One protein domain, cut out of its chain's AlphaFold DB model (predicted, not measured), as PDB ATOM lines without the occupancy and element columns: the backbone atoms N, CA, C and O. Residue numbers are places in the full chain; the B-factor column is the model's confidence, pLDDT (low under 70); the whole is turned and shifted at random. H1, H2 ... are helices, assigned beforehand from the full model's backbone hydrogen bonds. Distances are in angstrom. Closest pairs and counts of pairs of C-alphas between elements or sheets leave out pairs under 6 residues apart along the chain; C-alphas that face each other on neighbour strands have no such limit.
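AT A GLANCE: This is residues 70 to 142 of the 155 residues of the protein "Integrase catalytic domain-containing protein" of Rhodococcus sp. P1Y (UniProt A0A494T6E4). Picture two long helices, H1 and H3, at the two ends of an extended rod, with the short H2 and the loop of residues 89 to 99 in the middle between them. Residues 70 to 83, of which 72 to 83 belong to H1, stand free and stick out as an arm, while past H3 the tail of residues 126 to 142 folds back beside that helix toward the middle. The printed part has 73 residues with three named helices, in the order H1, H2, H3, and no named strand; the class is all helix. It is only just extended, close to loose, with a radius of gyration of the C-alphas of 17.2 A and spans of 56 by 27 by 17 A.

HOW THE PARTS SIT: Start with H1, residues 72 to 88, and look at its residues 86 to 88, which alone touch H2, residues 100 to 104. The closest C-alphas there are those of Asn 87 and Pro 100, 5.0 A apart. Go on to H3, residues 108 to 125, which is close to H2 but not clearly touching it: the closest C-alphas, those of Ser 102 and Ser 108, are 5.3 A apart. H1 and H3 are apart. In H1, H2 and H3 every O i to N i+4 pair is within hydrogen-bond range.

IN THESE COORDINATES: Find C-alpha 72 at (237.840, 351.918, 360.370); from there H1 runs 23.8 A to C-alpha 88. H2 begins at C-alpha 100, (222.390, 332.864, 351.190), and measures 6.0 A. H3, the longest helix by residues, runs 25.7 A from C-alpha 108 to C-alpha 125 at (208.805, 307.779, 364.431).

THE WHOLE: The two C-alphas farthest apart, those of Ser 71 and Ala 128, are 56.7 A apart. The link from H1 to H2 is long, with 11 residues; that from H2 to H3 is tight, with 3. Residues 126 to 142 hold no named element. The printed part has no cut, its mean pLDDT is 93.5, and no printed residue is under 70.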
ATOM      1  N   ALA A  70     235.572 352.766 366.956       94.06
ATOM      2  CA  ALA A  70     236.779 353.483 367.372       94.06
ATOM      3  C   ALA A  70     237.746 353.714 366.198       94.06
ATOM      4  O   ALA A  70     238.433 354.734 366.145       94.06
ATOM      5  N   SER A  71     237.757 352.800 365.226       97.00
ATOM      6  CA  SER A  71     238.518 352.922 363.991       97.00
ATOM      7  C   SER A  71     237.797 352.283 362.800       97.00
ATOM      8  O   SER A  71     236.823 351.538 362.935       97.00
ATOM      9  N   LEU A  72     238.302 352.564 361.598       96.38
ATOM     10  CA  LEU A  72     237.840 351.918 360.370       96.38
ATOM     11  C   LEU A  72     238.156 350.413 360.351       96.38
ATOM     12  O   LEU A  72     237.411 349.649 359.741       96.38
ATOM     13  N   ASP A  73     239.229 349.987 361.015       97.44
ATOM     14  CA  ASP A  73     239.587 348.572 361.119       97.44
ATOM     15  C   ASP A  73     238.602 347.806 362.014       97.44
ATOM     16  O   ASP A  73     238.102 346.747 361.625       97.44
ATOM     17  N   ASP A  74     238.199 348.409 363.137       95.00
ATOM     18  CA  ASP A  74     237.169 347.845 364.019       95.00
ATOM     19  C   ASP A  74     235.838 347.680 363.280       95.00
ATOM     20  O   ASP A  74     235.193 346.631 363.361       95.00
ATOM     21  N   ALA A  75     235.448 348.693 362.498       94.75
ATOM     22  CA  ALA A  75     234.243 348.636 361.676       94.75
ATOM     23  C   ALA A  75     234.308 347.496 360.646       94.75
ATOM     24  O   ALA A  75     233.333 346.764 360.465       94.75
ATOM     25  N   ARG A  76     235.455 347.312 359.979       95.69
ATOM     26  CA  ARG A  76     235.650 346.225 359.005       95.69
ATOM     27  C   ARG A  76     235.595 344.857 359.660       95.69
ATOM     28  O   ARG A  76     234.943 343.968 359.119       95.69
ATOM     29  N   THR A  77     236.236 344.697 360.811       96.12
ATOM     30  CA  THR A  77     236.231 343.442 361.568       96.12
ATOM     31  C   THR A  77     234.813 343.075 362.001       96.12
ATOM     32  O   THR A  77     234.370 341.947 361.772       96.12
ATOM     33  N   PHE A  78     234.064 344.042 362.536       94.50
ATOM     34  CA  PHE A  78     232.661 343.848 362.899       94.50
ATOM     35  C   PHE A  78     231.806 343.443 361.689       94.50
ATOM     36  O   PHE A  78     231.096 342.436 361.733       94.50
ATOM     37  N   LEU A  79     231.905 344.185 360.580       94.00
ATOM     38  CA  LEU A  79     231.128 343.907 359.369       94.00
ATOM     39  C   LEU A  79     231.506 342.570 358.721       94.00
ATOM     40  O   LEU A  79     230.628 341.863 358.234       94.00
ATOM     41  N   ALA A  80     232.783 342.185 358.739       94.88
ATOM     42  CA  ALA A  80     233.222 340.881 358.247       94.88
ATOM     43  C   ALA A  80     232.592 339.738 359.057       94.88
ATOM     44  O   ALA A  80     232.104 338.767 358.471       94.88
ATOM     45  N   GLY A  81     232.542 339.880 360.386       94.44
ATOM     46  CA  GLY A  81     231.824 338.956 361.265       94.44
ATOM     47  C   GLY A  81     230.338 338.882 360.916       94.44
ATOM     48  O   GLY A  81     229.814 337.794 360.679       94.44
ATOM     49  N   PHE A  82     229.684 340.036 360.774       92.62
ATOM     50  CA  PHE A  82     228.279 340.103 360.376       92.62
ATOM     51  C   PHE A  82     228.002 339.387 359.048       92.62
ATOM     52  O   PHE A  82     227.111 338.542 358.986       92.62
ATOM     53  N   PHE A  83     228.758 339.686 357.987       92.31
ATOM     54  CA  PHE A  83     228.525 339.074 356.677       92.31
ATOM     55  C   PHE A  83     228.800 337.573 356.682       92.31
ATOM     56  O   PHE A  83     228.108 336.831 355.985       92.31
ATOM     57  N   LYS A  84     229.771 337.111 357.475       94.81
ATOM     58  CA  LYS A  84     230.009 335.680 357.661       94.81
ATOM     59  C   LYS A  84     228.783 335.003 358.275       94.81
ATOM     60  O   LYS A  84     228.298 334.020 357.715       94.81
ATOM     61  N   GLU A  85     228.270 335.548 359.375       92.69
ATOM     62  CA  GLU A  85     227.078 335.023 360.043       92.69
ATOM     63  C   GLU A  85     225.860 335.051 359.114       92.69
ATOM     64  O   GLU A  85     225.213 334.024 358.905       92.69
ATOM     65  N   HIS A  86     225.587 336.192 358.482       91.25
ATOM     66  CA  HIS A  86     224.438 336.373 357.598       91.25
ATOM     67  C   HIS A  86     224.463 335.423 356.391       91.25
ATOM     68  O   HIS A  86     223.446 334.805 356.072       91.25
ATOM     69  N   ASN A  87     225.616 335.285 355.723       92.56
ATOM     70  CA  ASN A  87     225.715 334.540 354.466       92.56
ATOM     71  C   ASN A  87     225.897 333.032 354.657       92.56
ATOM     72  O   ASN A  87     225.469 332.266 353.793       92.56
ATOM     73  N   HIS A  88     226.547 332.598 355.738       94.50
ATOM     74  CA  HIS A  88     226.981 331.204 355.874       94.50
ATOM     75  C   HIS A  88     226.365 330.455 357.055       94.50
ATOM     76  O   HIS A  88     226.439 329.228 357.061       94.50
ATOM     77  N   ILE A  89     225.777 331.148 358.034       94.69
ATOM     78  CA  ILE A  89     225.346 330.521 359.294       94.69
ATOM     79  C   ILE A  89     223.849 330.726 359.532       94.69
ATOM     80  O   ILE A  89     223.127 329.767 359.813       94.69
ATOM     81  N   GLN A  90     223.359 331.956 359.392       92.62
ATOM     82  CA  GLN A  90     221.944 332.269 359.555       92.62
ATOM     83  C   GLN A  90     221.121 331.679 358.408       92.62
ATOM     84  O   GLN A  90     221.436 331.853 357.229       92.62
ATOM     85  N   HIS A  91     220.048 330.980 358.775       93.62
ATOM     86  CA  HIS A  91     219.075 330.428 357.842       93.62
ATOM     87  C   HIS A  91     217.887 331.384 357.743       93.62
ATOM     88  O   HIS A  91     217.313 331.751 358.768       93.62
ATOM     89  N   HIS A  92     217.509 331.761 356.522       91.12
ATOM     90  CA  HIS A  92     216.503 332.802 356.278       91.12
ATOM     91  C   HIS A  92     215.212 332.180 355.760       91.12
ATOM     92  O   HIS A  92     215.233 331.350 354.846       91.12
ATOM     93  N   SER A  93     214.083 332.549 356.356       89.81
ATOM     94  CA  SER A  93     212.782 331.938 356.064       89.81
ATOM     95  C   SER A  93     212.312 332.228 354.637       89.81
ATOM     96  O   SER A  93     211.707 331.356 354.012       89.81
ATOM     97  N   GLU A  94     212.656 333.394 354.087       87.31
ATOM     98  CA  GLU A  94     212.284 333.838 352.739       87.31
ATOM     99  C   GLU A  94     212.905 332.975 351.633       87.31
ATOM    100  O   GLU A  94     212.367 332.886 350.531       87.31
ATOM    101  N   ILE A  95     214.013 332.298 351.935       91.75
ATOM    102  CA  ILE A  95     214.675 331.333 351.047       91.75
ATOM    103  C   ILE A  95     214.567 329.916 351.606       91.75
ATOM    104  O   ILE A  95     215.503 329.132 351.522       91.75
ATOM    105  N   GLY A  96     213.435 329.580 352.223       93.06
ATOM    106  CA  GLY A  96     213.140 328.221 352.674       93.06
ATOM    107  C   GLY A  96     214.054 327.713 353.792       93.06
ATOM    108  O   GLY A  96     214.396 326.531 353.840       93.06
ATOM    109  N   TRP A  97     214.478 328.609 354.687       94.88
ATOM    110  CA  TRP A  97     215.466 328.336 355.734       94.88
ATOM    111  C   TRP A  97     216.800 327.850 355.172       94.88
ATOM    112  O   TRP A  97     217.422 326.956 355.741       94.88
ATOM    113  N   HIS A  98     217.244 328.390 354.042       94.94
ATOM    114  CA  HIS A  98     218.599 328.199 353.528       94.94
ATOM    115  C   HIS A  98     219.512 329.353 353.953       94.94
ATOM    116  O   HIS A  98     219.044 330.418 354.358       94.94
ATOM    117  N   THR A  99     220.825 329.139 353.875       94.81
ATOM    118  CA  THR A  99     221.796 330.236 353.967       94.81
ATOM    119  C   THR A  99     221.941 330.884 352.584       94.81
ATOM    120  O   THR A  99     221.859 330.162 351.581       94.81
ATOM    121  N   PRO A 100     222.197 332.202 352.478       92.94
ATOM    122  CA  PRO A 100     222.390 332.864 351.190       92.94
ATOM    123  C   PRO A 100     223.505 332.206 350.372       92.94
ATOM    124  O   PRO A 100     223.356 332.023 349.167       92.94
ATOM    125  N   ALA A 101     224.579 331.754 351.030       94.81
ATOM    126  CA  ALA A 101     225.646 331.003 350.379       94.81
ATOM    127  C   ALA A 101     225.152 329.683 349.768       94.81
ATOM    128  O   ALA A 101     225.523 329.371 348.639       94.81
ATOM    129  N   SER A 102     224.303 328.914 350.459       94.12
ATOM    130  CA  SER A 102     223.805 327.643 349.908       94.12
ATOM    131  C   SER A 102     222.932 327.828 348.665       94.12
ATOM    132  O   SER A 102     223.001 327.023 347.740       94.12
ATOM    133  N   VAL A 103     222.163 328.919 348.605       92.62
ATOM    134  CA  VAL A 103     221.384 329.275 347.413       92.62
ATOM    135  C   VAL A 103     222.310 329.760 346.300       92.62
ATOM    136  O   VAL A 103     222.219 329.289 345.171       92.62
ATOM    137  N   HIS A 104     223.248 330.654 346.622       90.81
ATOM    138  CA  HIS A 104     224.176 331.233 345.653       90.81
ATOM    139  C   HIS A 104     225.069 330.183 344.977       90.81
ATOM    140  O   HIS A 104     225.258 330.219 343.763       90.81
ATOM    141  N   PHE A 105     225.598 329.237 345.755       92.56
ATOM    142  CA  PHE A 105     226.451 328.161 345.250       92.56
ATOM    143  C   PHE A 105     225.664 326.940 344.748       92.56
ATOM    144  O   PHE A 105     226.277 325.949 344.358       92.56
ATOM    145  N   GLY A 106     224.326 326.990 344.745       91.56
ATOM    146  CA  GLY A 106     223.478 325.925 344.200       91.56
ATOM    147  C   GLY A 106     223.472 324.626 345.011       91.56
ATOM    148  O   GLY A 106     223.169 323.568 344.469       91.56
ATOM    149  N   THR A 107     223.807 324.670 346.303       95.31
ATOM    150  CA  THR A 107     223.769 323.492 347.191       95.31
ATOM    151  C   THR A 107     222.425 323.316 347.901       95.31
ATOM    152  O   THR A 107     222.235 322.347 348.639       95.31
ATOM    153  N   SER A 108     221.473 324.228 347.678       94.31
ATOM    154  CA  SER A 108     220.144 324.206 348.292       94.31
ATOM    155  C   SER A 108     219.359 322.927 348.016       94.31
ATOM    156  O   SER A 108     218.720 322.415 348.932       94.31
ATOM    157  N   ASP A 109     219.437 322.384 346.803       93.62
ATOM    158  CA  ASP A 109     218.626 321.227 346.406       93.62
ATOM    159  C   ASP A 109     219.048 319.971 347.174       93.62
ATOM    160  O   ASP A 109     218.221 319.323 347.811       93.62
ATOM    161  N   ALA A 110     220.358 319.710 347.239       95.69
ATOM    162  CA  ALA A 110     220.917 318.609 348.021       95.69
ATOM    163  C   ALA A 110     220.570 318.731 349.518       95.69
ATOM    164  O   ALA A 110     220.232 317.747 350.176       95.69
ATOM    165  N   ILE A 111     220.600 319.951 350.071       95.12
ATOM    166  CA  ILE A 111     220.164 320.205 351.455       95.12
ATOM    167  C   ILE A 111     218.661 319.918 351.614       95.12
ATOM    168  O   ILE A 111     218.243 319.356 352.629       95.12
ATOM    169  N   GLY A 112     217.845 320.294 350.628       95.44
ATOM    170  CA  GLY A 112     216.406 320.037 350.602       95.44
ATOM    171  C   GLY A 112     216.070 318.544 350.599       95.44
ATOM    172  O   GLY A 112     215.203 318.114 351.363       95.44
ATOM    173  N   GLU A 113     216.796 317.745 349.815       96.56
ATOM    174  CA  GLU A 113     216.655 316.283 349.780       96.56
ATOM    175  C   GLU A 113     216.938 315.657 351.150       96.56
ATOM    176  O   GLU A 113     216.106 314.916 351.681       96.56
ATOM    177  N   VAL A 114     218.064 316.025 351.773       97.12
ATOM    178  CA  VAL A 114     218.428 315.546 353.116       97.12
ATOM    179  C   VAL A 114     217.359 315.932 354.141       97.12
ATOM    180  O   VAL A 114     216.933 315.096 354.940       97.12
ATOM    181  N   ARG A 115     216.852 317.170 354.091       96.81
ATOM    182  CA  ARG A 115     215.767 317.620 354.978       96.81
ATOM    183  C   ARG A 115     214.494 316.806 354.791       96.81
ATOM    184  O   ARG A 115     213.846 316.469 355.781       96.81
ATOM    185  N   GLN A 116     214.122 316.480 353.555       97.38
ATOM    186  CA  GLN A 116     212.929 315.678 353.297       97.38
ATOM    187  C   GLN A 116     213.066 314.258 353.862       97.38
ATOM    188  O   GLN A 116     212.081 313.729 354.389       97.38
ATOM    189  N   ILE A 117     214.260 313.659 353.801       97.75
ATOM    190  CA  ILE A 117     214.546 312.359 354.428       97.75
ATOM    191  C   ILE A 117     214.336 312.458 355.944       97.75
ATOM    192  O   ILE A 117     213.493 311.742 356.483       97.75
ATOM    193  N   THR A 118     214.984 313.420 356.610       97.19
ATOM    194  CA  THR A 118     214.850 313.625 358.065       97.19
ATOM    195  C   THR A 118     213.399 313.863 358.496       97.19
ATOM    196  O   THR A 118     212.931 313.295 359.482       97.19
ATOM    197  N   LEU A 119     212.650 314.679 357.748       96.19
ATOM    198  CA  LEU A 119     211.233 314.934 358.020       96.19
ATOM    199  C   LEU A 119     210.369 313.675 357.867       96.19
ATOM    200  O   LEU A 119     209.418 313.480 358.626       96.19
ATOM    201  N   THR A 120     210.701 312.817 356.903       96.81
ATOM    202  CA  THR A 120     210.003 311.544 356.679       96.81
ATOM    203  C   THR A 120     210.279 310.565 357.818       96.81
ATOM    204  O   THR A 120     209.343 309.970 358.351       96.81
ATOM    205  N   GLU A 121     211.533 310.447 358.253       96.75
ATOM    206  CA  GLU A 121     211.918 309.623 359.405       96.75
ATOM    207  C   GLU A 121     211.219 310.088 360.691       96.75
ATOM    208  O   GLU A 121     210.623 309.279 361.407       96.75
ATOM    209  N   ALA A 122     211.206 311.400 360.952       96.12
ATOM    210  CA  ALA A 122     210.534 311.975 362.115       96.12
ATOM    211  C   ALA A 122     209.015 311.722 362.107       96.12
ATOM    212  O   ALA A 122     208.434 311.435 363.159       96.12
ATOM    213  N   PHE A 123     208.385 311.792 360.927       96.31
ATOM    214  CA  PHE A 123     206.971 311.468 360.732       96.31
ATOM    215  C   PHE A 123     206.669 310.004 361.074       96.31
ATOM    216  O   PHE A 123     205.737 309.738 361.831       96.31
ATOM    217  N   HIS A 124     207.483 309.061 360.589       95.81
ATOM    218  CA  HIS A 124     207.309 307.637 360.897       95.81
ATOM    219  C   HIS A 124     207.559 307.306 362.372       95.81
ATOM    220  O   HIS A 124     206.869 306.453 362.927       95.81
ATOM    221  N   ALA A 125     208.509 307.986 363.017       96.19
ATOM    222  CA  ALA A 125     208.805 307.779 364.431       96.19
ATOM    223  C   ALA A 125     207.716 308.338 365.367       96.19
ATOM    224  O   ALA A 125     207.540 307.831 366.473       96.19
ATOM    225  N   ASN A 126     206.986 309.383 364.948       93.75
ATOM    226  CA  ASN A 126     206.016 310.087 365.796       93.75
ATOM    227  C   ASN A 126     204.671 310.341 365.086       93.75
ATOM    228  O   ASN A 126     204.240 311.497 364.984       93.75
ATOM    229  N   PRO A 127     203.950 309.294 364.646       89.69
ATOM    230  CA  PRO A 127     202.727 309.451 363.855       89.69
ATOM    231  C   PRO A 127     201.595 310.159 364.618       89.69
ATOM    232  O   PRO A 127     200.746 310.798 364.010       89.69
ATOM    233  N   ALA A 128     201.591 310.119 365.956       94.19
ATOM    234  CA  ALA A 128     200.607 310.839 366.771       94.19
ATOM    235  C   ALA A 128     200.822 312.367 366.799       94.19
ATOM    236  O   ALA A 128     199.893 313.106 367.116       94.19
ATOM    237  N   ARG A 129     202.035 312.860 366.493       94.62
ATOM    238  CA  ARG A 129     202.338 314.306 366.473       94.62
ATOM    239  C   ARG A 129     202.003 314.968 365.141       94.62
ATOM    240  O   ARG A 129     201.750 316.169 365.121       94.62
ATOM    241  N   LEU A 130     202.057 314.218 364.044       90.62
ATOM    242  CA  LEU A 130     201.939 314.743 362.689       90.62
ATOM    243  C   LEU A 130     200.884 313.938 361.933       90.62
ATOM    244  O   LEU A 130     201.091 312.772 361.626       90.62
ATOM    245  N   SER A 131     199.763 314.573 361.599       88.31
ATOM    246  CA  SER A 131     198.690 313.940 360.821       88.31
ATOM    247  C   SER A 131     199.035 313.784 359.338       88.31
ATOM    248  O   SER A 131     198.424 312.986 358.636       88.31
ATOM    249  N   THR A 132     200.001 314.554 358.831       93.12
ATOM    250  CA  THR A 132     200.467 314.522 357.439       93.12
ATOM    251  C   THR A 132     201.985 314.630 357.408       93.12
ATOM    252  O   THR A 132     202.579 315.317 358.242       93.12
ATOM    253  N   ARG A 133     202.620 313.971 356.430       93.62
ATOM    254  CA  ARG A 133     204.068 314.062 356.233       93.62
ATOM    255  C   ARG A 133     204.462 315.503 355.867       93.62
ATOM    256  O   ARG A 133     203.998 315.997 354.836       93.62
ATOM    257  N   PRO A 134     205.322 316.168 356.654       95.12
ATOM    258  CA  PRO A 134     205.750 317.528 356.357       95.12
ATOM    259  C   PRO A 134     206.696 317.577 355.150       95.12
ATOM    260  O   PRO A 134     207.399 316.609 354.837       95.12
ATOM    261  N   THR A 135     206.720 318.733 354.486       95.50
ATOM    262  CA  THR A 135     207.632 319.038 353.374       95.50
ATOM    263  C   THR A 135     208.451 320.288 353.707       95.50
ATOM    264  O   THR A 135     207.915 321.196 354.355       95.50
ATOM    265  N   PRO A 136     209.739 320.357 353.322       93.69
ATOM    266  CA  PRO A 136     210.533 321.565 353.488       93.69
ATOM    267  C   PRO A 136     209.907 322.753 352.735       93.69
ATOM    268  O   PRO A 136     209.371 322.564 351.638       93.69
ATOM    269  N   PRO A 137     209.989 323.981 353.278       93.75
ATOM    270  CA  PRO A 137     209.569 325.176 352.555       93.75
ATOM    271  C   PRO A 137     210.358 325.350 351.254       93.75
ATOM    272  O   PRO A 137     211.554 325.071 351.198       93.75
ATOM    273  N   LYS A 138     209.682 325.823 350.205       91.19
ATOM    274  CA  LYS A 138     210.287 326.019 348.884       91.19
ATOM    275  C   LYS A 138     211.009 327.360 348.802       91.19
ATOM    276  O   LYS A 138     210.569 328.342 349.394       91.19
ATOM    277  N   ILE A 139     212.069 327.399 348.003       89.31
ATOM    278  CA  ILE A 139     212.751 328.640 347.635       89.31
ATOM    279  C   ILE A 139     211.981 329.286 346.472       89.31
ATOM    280  O   ILE A 139     211.651 328.582 345.513       89.31
ATOM    281  N   PRO A 140     211.674 330.594 346.517       85.81
ATOM    282  CA  PRO A 140     211.086 331.297 345.381       85.81
ATOM    283  C   PRO A 140     212.002 331.231 344.149       85.81
ATOM    284  O   PRO A 140     213.193 331.517 344.239       85.81
ATOM    285  N   HIS A 141     211.445 330.875 342.988       78.44
ATOM    286  CA  HIS A 141     212.218 330.735 341.746       78.44
ATOM    287  C   HIS A 141     212.502 332.058 341.042       78.44
ATOM    288  O   HIS A 141     213.490 332.159 340.327       78.44
ATOM    289  N   VAL A 142     211.626 333.051 341.192       78.25
ATOM    290  CA  VAL A 142     211.776 334.370 340.579       78.25
ATOM    291  C   VAL A 142     211.266 335.408 341.554       78.25
ATOM    292  O   VAL A 142     210.250 335.205 342.220       78.25
TER     293      VAL A 142